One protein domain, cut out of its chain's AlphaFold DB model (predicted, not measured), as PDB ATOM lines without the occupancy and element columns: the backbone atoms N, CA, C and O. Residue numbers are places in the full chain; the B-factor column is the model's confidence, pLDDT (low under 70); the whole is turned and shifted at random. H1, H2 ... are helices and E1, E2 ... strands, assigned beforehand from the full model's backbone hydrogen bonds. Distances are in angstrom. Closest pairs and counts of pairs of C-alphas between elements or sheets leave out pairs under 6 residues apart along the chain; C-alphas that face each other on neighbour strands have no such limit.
ATOM      1  N   ARG A   4     150.702  91.743 108.359       38.53
ATOM      2  CA  ARG A   4     151.110  93.048 107.795       38.53
ATOM      3  C   ARG A   4     150.441  93.384 106.456       38.53
ATOM      4  O   ARG A   4     150.226  94.559 106.168       38.53
ATOM      5  N   GLY A   5     150.066  92.374 105.668       34.81
ATOM      6  CA  GLY A   5     149.432  92.568 104.357       34.81
ATOM      7  C   GLY A   5     147.988  93.080 104.431       34.81
ATOM      8  O   GLY A   5     147.602  93.931 103.634       34.81
ATOM      9  N   LYS A   6     147.197  92.631 105.419       41.94
ATOM     10  CA  LYS A   6     145.809  93.098 105.610       41.94
ATOM     11  C   LYS A   6     145.745  94.509 106.215       41.94
ATOM     12  O   LYS A   6     144.865  95.283 105.855       41.94
ATOM     13  N   LEU A   7     146.724  94.878 107.048       44.88
ATOM     14  CA  LEU A   7     146.838  96.216 107.651       44.88
ATOM     15  C   LEU A   7     147.124  97.326 106.624       44.88
ATOM     16  O   LEU A   7     146.702  98.464 106.815       44.88
ATOM     17  N   HIS A   8     147.800  97.008 105.513       39.22
ATOM     18  CA  HIS A   8     148.110  97.995 104.472       39.22
ATOM     19  C   HIS A   8     146.859  98.558 103.779       39.22
ATOM     20  O   HIS A   8     146.817  99.759 103.516       39.22
ATOM     21  N   ASN A   9     145.834  97.728 103.550       47.62
ATOM     22  CA  ASN A   9     144.578  98.143 102.909       47.62
ATOM     23  C   ASN A   9     143.669  98.947 103.865       47.62
ATOM     24  O   ASN A   9     142.987  99.893 103.481       47.62
ATOM     25  N   VAL A  10     143.726  98.631 105.160       50.47
ATOM     26  CA  VAL A  10     143.011  99.381 106.201       50.47
ATOM     27  C   VAL A  10     143.619 100.781 106.373       50.47
ATOM     28  O   VAL A  10     142.904 101.783 106.403       50.47
ATOM     29  N   ASN A  11     144.952 100.877 106.379       47.75
ATOM     30  CA  ASN A  11     145.662 102.149 106.528       47.75
ATOM     31  C   ASN A  11     145.546 103.068 105.300       47.75
ATOM     32  O   ASN A  11     145.714 104.282 105.434       47.75
ATOM     33  N   SER A  12     145.300 102.545 104.094       54.56
ATOM     34  CA  SER A  12     145.017 103.371 102.909       54.56
ATOM     35  C   SER A  12     143.593 103.928 102.935       54.56
ATOM     36  O   SER A  12     143.421 105.126 102.703       54.56
ATOM     37  N   ALA A  13     142.599 103.106 103.288       54.47
ATOM     38  CA  ALA A  13     141.202 103.526 103.400       54.47
ATOM     39  C   ALA A  13     141.011 104.621 104.465       54.47
ATOM     40  O   ALA A  13     140.395 105.652 104.194       54.47
ATOM     41  N   ILE A  14     141.629 104.459 105.642       52.59
ATOM     42  CA  ILE A  14     141.529 105.448 106.725       52.59
ATOM     43  C   ILE A  14     142.252 106.762 106.372       52.59
ATOM     44  O   ILE A  14     141.740 107.854 106.627       52.59
ATOM     45  N   ARG A  15     143.423 106.696 105.717       53.94
ATOM     46  CA  ARG A  15     144.153 107.901 105.271       53.94
ATOM     47  C   ARG A  15     143.417 108.679 104.177       53.94
ATOM     48  O   ARG A  15     143.512 109.904 104.143       53.94
ATOM     49  N   ALA A  16     142.710 107.995 103.278       54.25
ATOM     50  CA  ALA A  16     141.883 108.645 102.262       54.25
ATOM     51  C   ALA A  16     140.697 109.398 102.889       54.25
ATOM     52  O   ALA A  16     140.388 110.508 102.460       54.25
ATOM     53  N   TRP A  17     140.104 108.833 103.943       51.84
ATOM     54  CA  TRP A  17     138.986 109.417 104.682       51.84
ATOM     55  C   TRP A  17     139.402 110.653 105.508       51.84
ATOM     56  O   TRP A  17     138.845 111.731 105.309       51.84
ATOM     57  N   ASN A  18     140.467 110.566 106.319       46.94
ATOM     58  CA  ASN A  18     140.933 111.682 107.171       46.94
ATOM     59  C   ASN A  18     141.321 112.953 106.396       46.94
ATOM     60  O   ASN A  18     141.222 114.058 106.921       46.94
ATOM     61  N   ARG A  19     141.762 112.827 105.137       53.38
ATOM     62  CA  ARG A  19     142.066 113.993 104.288       53.38
ATOM     63  C   ARG A  19     140.819 114.735 103.795       53.38
ATOM     64  O   ARG A  19     140.952 115.844 103.289       53.38
ATOM     65  N   ARG A  20     139.635 114.124 103.888       49.44
ATOM     66  CA  ARG A  20     138.403 114.576 103.222       49.44
ATOM     67  C   ARG A  20     137.356 115.125 104.199       49.44
ATOM     68  O   ARG A  20     136.507 115.906 103.782       49.44
ATOM     69  N   ILE A  21     137.449 114.782 105.484       42.38
ATOM     70  CA  ILE A  21     136.625 115.323 106.571       42.38
ATOM     71  C   ILE A  21     137.535 115.790 107.707       42.38
ATOM     72  O   ILE A  21     138.034 114.992 108.493       42.38
ATOM     73  N   GLY A  22     137.783 117.095 107.786       39.03
ATOM     74  CA  GLY A  22     138.474 117.667 108.937       39.03
ATOM     75  C   GLY A  22     137.662 117.429 110.213       39.03
ATOM     76  O   GLY A  22     136.561 117.957 110.333       39.03
ATOM     77  N   GLY A  23     138.216 116.653 111.149       51.31
ATOM     78  CA  GLY A  23     137.790 116.630 112.554       51.31
ATOM     79  C   GLY A  23     136.709 115.626 112.968       51.31
ATOM     80  O   GLY A  23     136.088 115.857 113.998       51.31
ATOM     81  N   LEU A  24     136.459 114.544 112.221       56.53
ATOM     82  CA  LEU A  24     135.565 113.467 112.682       56.53
ATOM     83  C   LEU A  24     136.357 112.335 113.349       56.53
ATOM     84  O   LEU A  24     137.369 111.885 112.806       56.53
ATOM     85  N   ASP A  25     135.869 111.859 114.497       69.19
ATOM     86  CA  ASP A  25     136.429 110.701 115.191       69.19
ATOM     87  C   ASP A  25     136.324 109.440 114.314       69.19
ATOM     88  O   ASP A  25     135.317 109.178 113.650       69.19
ATOM     89  N   LEU A  26     137.391 108.642 114.299       83.25
ATOM     90  CA  LEU A  26     137.449 107.370 113.593       83.25
ATOM     91  C   LEU A  26     136.622 106.341 114.349       83.25
ATOM     92  O   LEU A  26     137.021 105.905 115.427       83.25
ATOM     93  N   LYS A  27     135.520 105.884 113.757       88.06
ATOM     94  CA  LYS A  27     134.790 104.729 114.272       88.06
ATOM     95  C   LYS A  27     135.478 103.442 113.824       88.06
ATOM     96  O   LYS A  27     135.699 103.215 112.635       88.06
ATOM     97  N   VAL A  28     135.834 102.602 114.782       91.00
ATOM     98  CA  VAL A  28     136.614 101.379 114.598       91.00
ATOM     99  C   VAL A  28     135.816 100.211 115.147       91.00
ATOM    100  O   VAL A  28     135.232 100.301 116.224       91.00
ATOM    101  N   ASN A  29     135.817  99.108 114.406       92.94
ATOM    102  CA  ASN A  29     135.394  97.809 114.899       92.94
ATOM    103  C   ASN A  29     136.618  96.886 114.967       92.94
ATOM    104  O   ASN A  29     137.389  96.793 114.005       92.94
ATOM    105  N   VAL A  30     136.814  96.231 116.106       93.50
ATOM    106  CA  VAL A  30     137.940  95.332 116.355       93.50
ATOM    107  C   VAL A  30     137.455  94.034 116.990       93.50
ATOM    108  O   VAL A  30     136.653  94.052 117.917       93.50
ATOM    109  N   ASP A  31     137.976  92.906 116.517       93.00
ATOM    110  CA  ASP A  31     137.892  91.629 117.219       93.00
ATOM    111  C   ASP A  31     139.191  91.405 117.991       93.00
ATOM    112  O   ASP A  31     140.270  91.296 117.397       93.00
ATOM    113  N   LEU A  32     139.090  91.318 119.315       93.88
ATOM    114  CA  LEU A  32     140.201  91.056 120.221       93.88
ATOM    115  C   LEU A  32     140.146  89.612 120.722       93.88
ATOM    116  O   LEU A  32     139.107  89.139 121.175       93.88
ATOM    117  N   GLY A  33     141.277  88.919 120.664       92.50
ATOM    118  CA  GLY A  33     141.488  87.614 121.272       92.50
ATOM    119  C   GLY A  33     142.055  87.773 122.677       92.50
ATOM    120  O   GLY A  33     143.214  88.161 122.850       92.50
ATOM    121  N   LEU A  34     141.250  87.440 123.681       91.62
ATOM    122  CA  LEU A  34     141.606  87.547 125.093       91.62
ATOM    123  C   LEU A  34     141.940  86.178 125.684       91.62
ATOM    124  O   LEU A  34     141.348  85.165 125.322       91.62
ATOM    125  N   LYS A  35     142.881  86.142 126.629       88.00
ATOM    126  CA  LYS A  35     143.102  84.949 127.456       88.00
ATOM    127  C   LYS A  35     141.880  84.709 128.343       88.00
ATOM    128  O   LYS A  35     141.290  85.663 128.846       88.00
ATOM    129  N   ASP A  36     141.561  83.443 128.576       84.38
ATOM    130  CA  ASP A  36     140.503  83.034 129.499       84.38
ATOM    131  C   ASP A  36     140.987  83.115 130.960       84.38
ATOM    132  O   ASP A  36     141.241  82.111 131.622       84.38
ATOM    133  N   VAL A  37     141.240  84.342 131.429       85.25
ATOM    134  CA  VAL A  37     141.566  84.653 132.829       85.25
ATOM    135  C   VAL A  37     140.825  85.917 133.286       85.25
ATOM    136  O   VAL A  37     140.558  86.807 132.465       85.25
ATOM    137  N   PRO A  38     140.494  86.042 134.584       83.81
ATOM    138  CA  PRO A  38     139.802  87.217 135.109       83.81
ATOM    139  C   PRO A  38     140.545  88.532 134.829       83.81
ATOM    140  O   PRO A  38     141.770  88.598 134.887       83.81
ATOM    141  N   GLY A  39     139.792  89.598 134.540       85.50
ATOM    142  CA  GLY A  39     140.327  90.952 134.330       85.50
ATOM    143  C   GLY A  39     140.816  91.258 132.909       85.50
ATOM    144  O   GLY A  39     141.036  92.426 132.584       85.50
ATOM    145  N   THR A  40     140.917  90.261 132.024       88.56
ATOM    146  CA  THR A  40     141.454  90.456 130.664       88.56
ATOM    147  C   THR A  40     140.608  91.405 129.808       88.56
ATOM    148  O   THR A  40     141.164  92.211 129.064       88.56
ATOM    149  N   LEU A  41     139.276  91.375 129.949       90.88
ATOM    150  CA  LEU A  41     138.381  92.308 129.253       90.88
ATOM    151  C   LEU A  41     138.647  93.759 129.669       90.88
ATOM    152  O   LEU A  41     138.807  94.627 128.818       90.88
ATOM    153  N   VAL A  42     138.772  94.017 130.972       92.38
ATOM    154  CA  VAL A  42     139.087  95.356 131.490       92.38
ATOM    155  C   VAL A  42     140.441  95.822 130.959       92.38
ATOM    156  O   VAL A  42     140.553  96.936 130.455       92.38
ATOM    157  N   GLY A  43     141.447  94.941 130.979       91.94
ATOM    158  CA  GLY A  43     142.779  95.238 130.453       91.94
ATOM    159  C   GLY A  43     142.803  95.580 128.958       91.94
ATOM    160  O   GLY A  43     143.712  96.294 128.526       91.94
ATOM    161  N   ALA A  44     141.811  95.105 128.196       93.50
ATOM    162  CA  ALA A  44     141.630  95.405 126.781       93.50
ATOM    163  C   ALA A  44     140.863  96.706 126.516       93.50
ATOM    164  O   ALA A  44     141.194  97.407 125.561       93.50
ATOM    165  N   LEU A  45     139.883  97.045 127.355       96.12
ATOM    166  CA  LEU A  45     139.060  98.246 127.191       96.12
ATOM    167  C   LEU A  45     139.718  99.508 127.766       96.12
ATOM    168  O   LEU A  45     139.615 100.570 127.161       96.12
ATOM    169  N   GLU A  46     140.434  99.402 128.889       95.62
ATOM    170  CA  GLU A  46     141.091 100.538 129.557       95.62
ATOM    171  C   GLU A  46     141.986 101.368 128.608       95.62
ATOM    172  O   GLU A  46     141.833 102.589 128.582       95.62
ATOM    173  N   PRO A  47     142.868 100.772 127.772       96.12
ATOM    174  CA  PRO A  47     143.690 101.539 126.835       96.12
ATOM    175  C   PRO A  47     142.898 102.389 125.838       96.12
ATOM    176  O   PRO A  47     143.406 103.419 125.398       96.12
ATOM    177  N   ILE A  48     141.678 101.968 125.478       95.81
ATOM    178  CA  ILE A  48     140.802 102.729 124.580       95.81
ATOM    179  C   ILE A  48     140.443 104.049 125.263       95.81
ATOM    180  O   ILE A  48     140.703 105.114 124.711       95.81
ATOM    181  N   SER A  49     139.933 103.981 126.495       93.75
ATOM    182  CA  SER A  49     139.555 105.160 127.277       93.75
ATOM    183  C   SER A  49     140.753 106.045 127.631       93.75
ATOM    184  O   SER A  49     140.647 107.264 127.556       93.75
ATOM    185  N   SER A  50     141.914 105.457 127.938       93.69
ATOM    186  CA  SER A  50     143.148 106.204 128.242       93.69
ATOM    187  C   SER A  50     143.712 106.996 127.056       93.69
ATOM    188  O   SER A  50     144.550 107.873 127.250       93.69
ATOM    189  N   LEU A  51     143.278 106.695 125.828       93.69
ATOM    190  CA  LEU A  51     143.631 107.433 124.610       93.69
ATOM    191  C   LEU A  51     142.492 108.356 124.132       93.69
ATOM    192  O   LEU A  51     142.436 108.720 122.953       93.69
ATOM    193  N   ASP A  52     141.596 108.729 125.050       91.06
ATOM    194  CA  ASP A  52     140.340 109.454 124.817       91.06
ATOM    195  C   ASP A  52     139.438 108.780 123.767       91.06
ATOM    196  O   ASP A  52     138.735 109.446 123.008       91.06
ATOM    197  N   GLY A  53     139.494 107.452 123.666       92.56
ATOM    198  CA  GLY A  53     138.587 106.684 122.829       92.56
ATOM    199  C   GLY A  53     137.246 106.466 123.528       92.56
ATOM    200  O   GLY A  53     137.196 106.096 124.703       92.56
ATOM    201  N   ASN A  54     136.155 106.648 122.792       93.38
ATOM    202  CA  ASN A  54     134.798 106.437 123.282       93.38
ATOM    203  C   ASN A  54     134.294 105.047 122.870       93.38
ATOM    204  O   ASN A  54     134.164 104.759 121.683       93.38
ATOM    205  N   ILE A  55     134.007 104.166 123.830       95.19
ATOM    206  CA  ILE A  55     133.502 102.818 123.536       95.19
ATOM    207  C   ILE A  55     132.004 102.902 123.233       95.19
ATOM    208  O   ILE A  55     131.209 103.284 124.084       95.19
ATOM    209  N   VAL A  56     131.621 102.496 122.024       93.19
ATOM    210  CA  VAL A  56     130.230 102.498 121.547       93.19
ATOM    211  C   VAL A  56     129.525 101.192 121.907       93.19
ATOM    212  O   VAL A  56     128.338 101.187 122.221       93.19
ATOM    213  N   GLY A  57     130.241 100.069 121.861       92.44
ATOM    214  CA  GLY A  57     129.661  98.766 122.154       92.44
ATOM    215  C   GLY A  57     130.707  97.680 122.337       92.44
ATOM    216  O   GLY A  57     131.786  97.726 121.748       92.44
ATOM    217  N   VAL A  58     130.364  96.690 123.157       93.88
ATOM    218  CA  VAL A  58     131.184  95.506 123.418       93.88
ATOM    219  C   VAL A  58     130.284  94.285 123.305       93.88
ATOM    220  O   VAL A  58     129.260  94.206 123.979       93.88
ATOM    221  N   VAL A  59     130.670  93.332 122.462       90.69
ATOM    222  CA  VAL A  59     129.974  92.055 122.299       90.69
ATOM    223  C   VAL A  59     130.944  90.931 122.623       90.69
ATOM    224  O   VAL A  59     131.987  90.772 121.988       90.69
ATOM    225  N   HIS A  60     130.588  90.138 123.628       82.81
ATOM    226  CA  HIS A  60     131.368  88.986 124.048       82.81
ATOM    227  C   HIS A  60     130.764  87.711 123.467       82.81
ATOM    228  O   HIS A  60     129.616  87.377 123.758       82.81
ATOM    229  N   HIS A  61     131.533  86.984 122.661       72.00
ATOM    230  CA  HIS A  61     131.104  85.688 122.149       72.00
ATOM    231  C   HIS A  61     131.699  84.579 123.018       72.00
ATOM    232  O   HIS A  61     132.784  84.085 122.725       72.00
ATOM    233  N   HIS A  62     130.979  84.168 124.065       61.66
ATOM    234  CA  HIS A  62     131.412  83.064 124.936       61.66
ATOM    235  C   HIS A  62     131.647  81.748 124.167       61.66
ATOM    236  O   HIS A  62     132.508  80.962 124.551       61.66
ATOM    237  N   ASP A  63     130.959  81.553 123.038       62.97
ATOM    238  CA  ASP A  63     131.024  80.313 122.252       62.97
ATOM    239  C   ASP A  63     132.089  80.343 121.138       62.97
ATOM    240  O   ASP A  63     132.366  79.323 120.505       62.97
ATOM    241  N   LYS A  64     132.700  81.506 120.862       62.56
ATOM    242  CA  LYS A  64     133.770  81.637 119.860       62.56
ATOM    243  C   LYS A  64     135.124  81.677 120.549       62.56
ATOM    244  O   LYS A  64     135.646  82.742 120.875       62.56
ATOM    245  N   VAL A  65     135.716  80.498 120.688       68.38
ATOM    246  CA  VAL A  65     137.113  80.338 121.091       68.38
ATOM    247  C   VAL A  65     137.963  80.095 119.845       68.38
ATOM    248  O   VAL A  65     137.765  79.114 119.130       68.38
ATOM    249  N   LEU A  66     138.928  80.975 119.575       64.38
ATOM    250  CA  LEU A  66     139.916  80.788 118.508       64.38
ATOM    251  C   LEU A  66     141.299  80.641 119.136       64.38
ATOM    252  O   LEU A  66     141.792  81.553 119.793       64.38
ATOM    253  N   GLY A  67     141.926  79.477 118.955       67.94
ATOM    254  CA  GLY A  67     143.264  79.212 119.497       67.94
ATOM    255  C   GLY A  67     143.348  79.320 121.027       67.94
ATOM    256  O   GLY A  67     144.355  79.795 121.542       67.94
ATOM    257  N   GLY A  68     142.285  78.935 121.747       78.19
ATOM    258  CA  GLY A  68     142.225  79.009 123.215       78.19
ATOM    259  C   GLY A  68     141.993  80.416 123.780       78.19
ATOM    260  O   GLY A  68     142.179  80.629 124.974       78.19
ATOM    261  N   ARG A  69     141.613  81.381 122.933       82.69
ATOM    262  CA  ARG A  69     141.284  82.752 123.330       82.69
ATOM    263  C   ARG A  69     139.827  83.078 123.066       82.69
ATOM    264  O   ARG A  69     139.288  82.684 122.030       82.69
ATOM    265  N   ILE A  70     139.223  83.828 123.980       86.69
ATOM    266  CA  ILE A  70     137.847  84.290 123.847       86.69
ATOM    267  C   ILE A  70     137.821  85.530 122.962       86.69
ATOM    268  O   ILE A  70     138.615  86.454 123.157       86.69
ATOM    269  N   ILE A  71     136.922  85.539 121.979       90.19
ATOM    270  CA  ILE A  71     136.785  86.662 121.059       90.19
ATOM    271  C   ILE A  71     135.800  87.689 121.609       90.19
ATOM    272  O   ILE A  71     134.630  87.396 121.872       90.19
ATOM    273  N   VAL A  72     136.284  88.921 121.727       92.00
ATOM    274  CA  VAL A  72     135.492  90.090 122.092       92.00
ATOM    275  C   VAL A  72     135.488  91.050 120.918       92.00
ATOM    276  O   VAL A  72     136.539  91.527 120.499       92.00
ATOM    277  N   ASN A  73     134.299  91.348 120.409       93.56
ATOM    278  CA  ASN A  73     134.110  92.404 119.433       93.56
ATOM    279  C   ASN A  73     133.912  93.735 120.170       93.56
ATOM    280  O   ASN A  73     133.085  93.832 121.079       93.56
ATOM    281  N   VAL A  74     134.678  94.755 119.799       94.81
ATOM    282  CA  VAL A  74     134.607  96.091 120.396       94.81
ATOM    283  C   VAL A  74     134.444  97.119 119.289       94.81
ATOM    284  O   VAL A  74     135.242  97.182 118.356       94.81
ATOM    285  N   THR A  75     133.425  97.962 119.422       93.62
ATOM    286  CA  THR A  75     133.226  99.138 118.576       93.62
ATOM    287  C   THR A  75     133.511 100.392 119.390       93.62
ATOM    288  O   THR A  75     132.958 100.562 120.476       93.62
ATOM    289  N   PHE A  76     134.357 101.278 118.874       93.75
ATOM    290  CA  PHE A  76     134.753 102.509 119.558       93.75
ATOM    291  C   PHE A  76     135.080 103.631 118.571       93.75
ATOM    292  O   PHE A  76     135.318 103.385 117.391       93.75
ATOM    293  N   GLU A  77     135.087 104.863 119.057       91.38
ATOM    294  CA  GLU A  77     135.457 106.073 118.325       91.38
ATOM    295  C   GLU A  77     136.786 106.604 118.868       91.38
ATOM    296  O   GLU A  77     137.016 106.574 120.077       91.38
ATOM    297  N   ILE A  78     137.689 107.050 117.993       90.88
ATOM    298  CA  ILE A  78     138.996 107.586 118.390       90.88
ATOM    299  C   ILE A  78     139.423 108.750 117.494       90.88
ATOM    300  O   ILE A  78     139.354 108.680 116.270       90.88
ATOM    301  N   SER A  79     139.926 109.823 118.095       84.81
ATOM    302  CA  SER A  79     140.100 111.114 117.415       84.81
ATOM    303  C   SER A  79     141.219 111.194 116.376       84.81
ATOM    304  O   SER A  79     141.325 112.181 115.647       84.81
ATOM    305  N   SER A  80     142.097 110.190 116.282       84.94
ATOM    306  CA  SER A  80     143.163 110.208 115.277       84.94
ATOM    307  C   SER A  80     143.745 108.835 114.960       84.94
ATOM    308  O   SER A  80     143.778 107.928 115.794       84.94
ATOM    309  N   GLN A  81     144.315 108.723 113.754       81.19
ATOM    310  CA  GLN A  81     145.050 107.527 113.337       81.19
ATOM    311  C   GLN A  81     146.265 107.269 114.231       81.19
ATOM    312  O   GLN A  81     146.557 106.122 114.540       81.19
ATOM    313  N   SER A  82     146.969 108.323 114.661       86.75
ATOM    314  CA  SER A  82     148.145 108.175 115.527       86.75
ATOM    315  C   SER A  82     147.782 107.482 116.835       86.75
ATOM    316  O   SER A  82     148.487 106.571 117.256       86.75
ATOM    317  N   ARG A  83     146.658 107.871 117.451       91.00
ATOM    318  CA  ARG A  83     146.163 107.236 118.676       91.00
ATOM    319  C   ARG A  83     145.731 105.794 118.433       91.00
ATOM    320  O   ARG A  83     146.018 104.941 119.262       91.00
ATOM    321  N   LEU A  84     145.118 105.499 117.283       90.81
ATOM    322  CA  LEU A  84     144.785 104.124 116.906       90.81
ATOM    323  C   LEU A  84     146.038 103.244 116.768       90.81
ATOM    324  O   LEU A  84     146.018 102.097 117.203       90.81
ATOM    325  N   GLU A  85     147.133 103.753 116.195       90.44
ATOM    326  CA  GLU A  85     148.395 103.001 116.142       90.44
ATOM    327  C   GLU A  85     148.994 102.802 117.543       90.44
ATOM    328  O   GLU A  85     149.363 101.681 117.890       90.44
ATOM    329  N   THR A  86     148.993 103.832 118.397       94.75
ATOM    330  CA  THR A  86     149.433 103.698 119.798       94.75
ATOM    331  C   THR A  86     148.597 102.672 120.569       94.75
ATOM    332  O   THR A  86     149.143 101.871 121.323       94.75
ATOM    333  N   LEU A  87     147.281 102.640 120.352       95.75
ATOM    334  CA  LEU A  87     146.383 101.660 120.960       95.75
ATOM    335  C   LEU A  87     146.757 100.222 120.570       95.75
ATOM    336  O   LEU A  87     146.822  99.348 121.437       95.75
ATOM    337  N   LYS A  88     147.071  99.980 119.289       94.75
ATOM    338  CA  LYS A  88     147.530  98.664 118.813       94.75
ATOM    339  C   LYS A  88     148.821  98.230 119.504       94.75
ATOM    340  O   LYS A  88     148.915  97.081 119.928       94.75
ATOM    341  N   GLU A  89     149.783  99.139 119.660       95.44
ATOM    342  CA  GLU A  89     151.036  98.850 120.368       95.44
ATOM    343  C   GLU A  89     150.801  98.499 121.843       95.44
ATOM    344  O   GLU A  89     151.470  97.620 122.389       95.44
ATOM    345  N   ILE A  90     149.854  99.169 122.512       96.38
ATOM    346  CA  ILE A  90     149.502  98.859 123.904       96.38
ATOM    347  C   ILE A  90     148.876  97.465 124.000       96.38
ATOM    348  O   ILE A  90     149.268  96.692 124.876       96.38
ATOM    349  N   TRP A  91     147.941  97.121 123.110       95.44
ATOM    350  CA  TRP A  91     147.343  95.783 123.082       95.44
ATOM    351  C   TRP A  91     148.384  94.691 122.839       95.44
ATOM    352  O   TRP A  91     148.410  93.711 123.586       95.44
ATOM    353  N   GLU A  92     149.295  94.896 121.887       92.94
ATOM    354  CA  GLU A  92     150.396  93.966 121.618       92.94
ATOM    355  C   GLU A  92     151.277  93.765 122.863       92.94
ATOM    356  O   GLU A  92     151.517  92.629 123.277       92.94
ATOM    357  N   LYS A  93     151.676  94.852 123.542       94.12
ATOM    358  CA  LYS A  93     152.466  94.792 124.789       94.12
ATOM    359  C   LYS A  93     151.727  94.103 125.938       94.12
ATOM    360  O   LYS A  93     152.360  93.440 126.756       94.12
ATOM    361  N   LYS A  94     150.399  94.241 126.010       91.00
ATOM    362  CA  LYS A  94     149.546  93.558 126.998       91.00
ATOM    363  C   LYS A  94     149.241  92.095 126.623       91.00
ATOM    364  O   LYS A  94     148.585  91.398 127.395       91.00
ATOM    365  N   GLY A  95     149.720  91.606 125.474       90.06
ATOM    366  CA  GLY A  95     149.472  90.242 125.000       90.06
ATOM    367  C   GLY A  95     148.018  89.992 124.583       90.06
ATOM    368  O   GLY A  95     147.539  88.857 124.689       90.06
ATOM    369  N   ILE A  96     147.323  91.054 124.172       92.50
ATOM    370  CA  ILE A  96     145.976  91.022 123.602       92.50
ATOM    371  C   ILE A  96     146.117  90.885 122.090       92.50
ATOM    372  O   ILE A  96     146.745  91.718 121.434       92.50
ATOM    373  N   ASP A  97     145.517  89.839 121.532       90.44
ATOM    374  CA  ASP A  97     145.636  89.561 120.107       90.44
ATOM    375  C   ASP A  97     144.599  90.374 119.331       90.44
ATOM    376  O   ASP A  97     143.410  90.322 119.632       90.44
ATOM    377  N   ILE A  98     145.020  91.081 118.286       92.38
ATOM    378  CA  ILE A  98     144.093  91.718 117.345       92.38
ATOM    379  C   ILE A  98     143.773  90.702 116.248       92.38
ATOM    380  O   ILE A  98     144.604  90.431 115.380       92.38
ATOM    381  N   VAL A  99     142.571  90.127 116.286       90.00
ATOM    382  CA  VAL A  99     142.110  89.122 115.315       90.00
ATOM    383  C   VAL A  99     141.628  89.790 114.033       90.00
ATOM    384  O   VAL A  99     141.943  89.343 112.928       90.00
ATOM    385  N   SER A 100     140.878  90.879 114.161       88.06
ATOM    386  CA  SER A 100     140.433  91.699 113.038       88.06
ATOM    387  C   SER A 100     140.337  93.153 113.490       88.06
ATOM    388  O   SER A 100     140.055  93.422 114.651       88.06
ATOM    389  N   LEU A 101     140.630  94.099 112.600       89.12
ATOM    390  CA  LEU A 101     140.483  95.527 112.868       89.12
ATOM    391  C   LEU A 101     140.117  96.222 111.567       89.12
ATOM    392  O   LEU A 101     140.806  96.049 110.557       89.12
ATOM    393  N   GLY A 102     139.061  97.024 111.595       80.81
ATOM    394  CA  GLY A 102     138.638  97.798 110.441       80.81
ATOM    395  C   GLY A 102     137.875  99.059 110.833       80.81
ATOM    396  O   GLY A 102     137.308  99.132 111.925       80.81
ATOM    397  N   PRO A 103     137.854 100.069 109.951       73.81
ATOM    398  CA  PRO A 103     136.948 101.192 110.105       73.81
ATOM    399  C   PRO A 103     135.502 100.696 110.040       73.81
ATOM    400  O   PRO A 103     135.158  99.856 109.205       73.81
ATOM    401  N   LEU A 104     134.653 101.241 110.903       73.00
ATOM    402  CA  LEU A 104     133.212 101.069 110.823       73.00
ATOM    403  C   LEU A 104     132.627 102.318 110.168       73.00
ATOM    404  O   LEU A 104     132.434 103.343 110.816       73.00
TER     405      LEU A 104
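AT A GLANCE: This is residues 4 to 104 of the 190 residues of an uncharacterized protein of Methanomassiliicoccales archaeon (UniProt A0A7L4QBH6). A twisted antiparallel sheet, in the order E2, E3, E1, E4, has H2 and H3 packed side by side on one face, giving two layers, helices on one face of a sheet. The third helix, H1, sits by the E4 edge and only grazes the sheet. The printed part has 101 residues, with three named helices and four named strands in the chain order H1, E1, H2, E2, E3, H3, E4; the class is mixed, helices and strands. It is compact, with a radius of gyration of the C-alphas of 13.5 A and spans of 41 by 28 by 23 A.

IN THESE COORDINATES: E2, residues 54 to 66, is 26.6 A long and bends by 95 degrees at residue 63. E3 is residues 69 to 78, 25.4 A; E1 is 26 to 35, 27.0 A; E4 is 97 to 103, 17.6 A, ending at C-alpha 103 (136.948, 101.192, 110.105). H2 is residues 40 to 50, 16.0 A; H3 is 81 to 93, 18.7 A; H1 is 4 to 18, 21.2 A, from C-alpha 4 (151.110, 93.048, 107.795).

HOW THE PARTS SIT: E2 and E3 form a hairpin, with N 56 and O 75 at 2.8 A. N 30 and O 74 of E1 and E3 are 2.9 A apart, and N 31 and O 100 of E1 and E4 2.8 A. E1, H2, E2 and E3, H3, E4 are split strand-helix-strand units, their two strands running the same way with another between; both crossovers are right-handed. H2 has a height over the sheet of 7.7 A, and H3, on the same face, 8.1 A. H3 touches H2 with residues 87 to 91 alone, the closest C-alphas, of Pro 47 and Leu 87, being 6.5 A apart. The closest C-alphas of H1 and E4, of Val 10 and Gly 102, are 6.3 A apart. Every O i to N i+4 pair is within hydrogen-bond range in H3, but 8 of 11 in H1 and 5 of 7 in H2.

THE WHOLE: The two farthest C-alphas, of Arg 20 and Val 37, are 42.2 A apart. The printed part has no cut and no long link. The pLDDT is under 70 at residues 4 to 25 and 62 to 67.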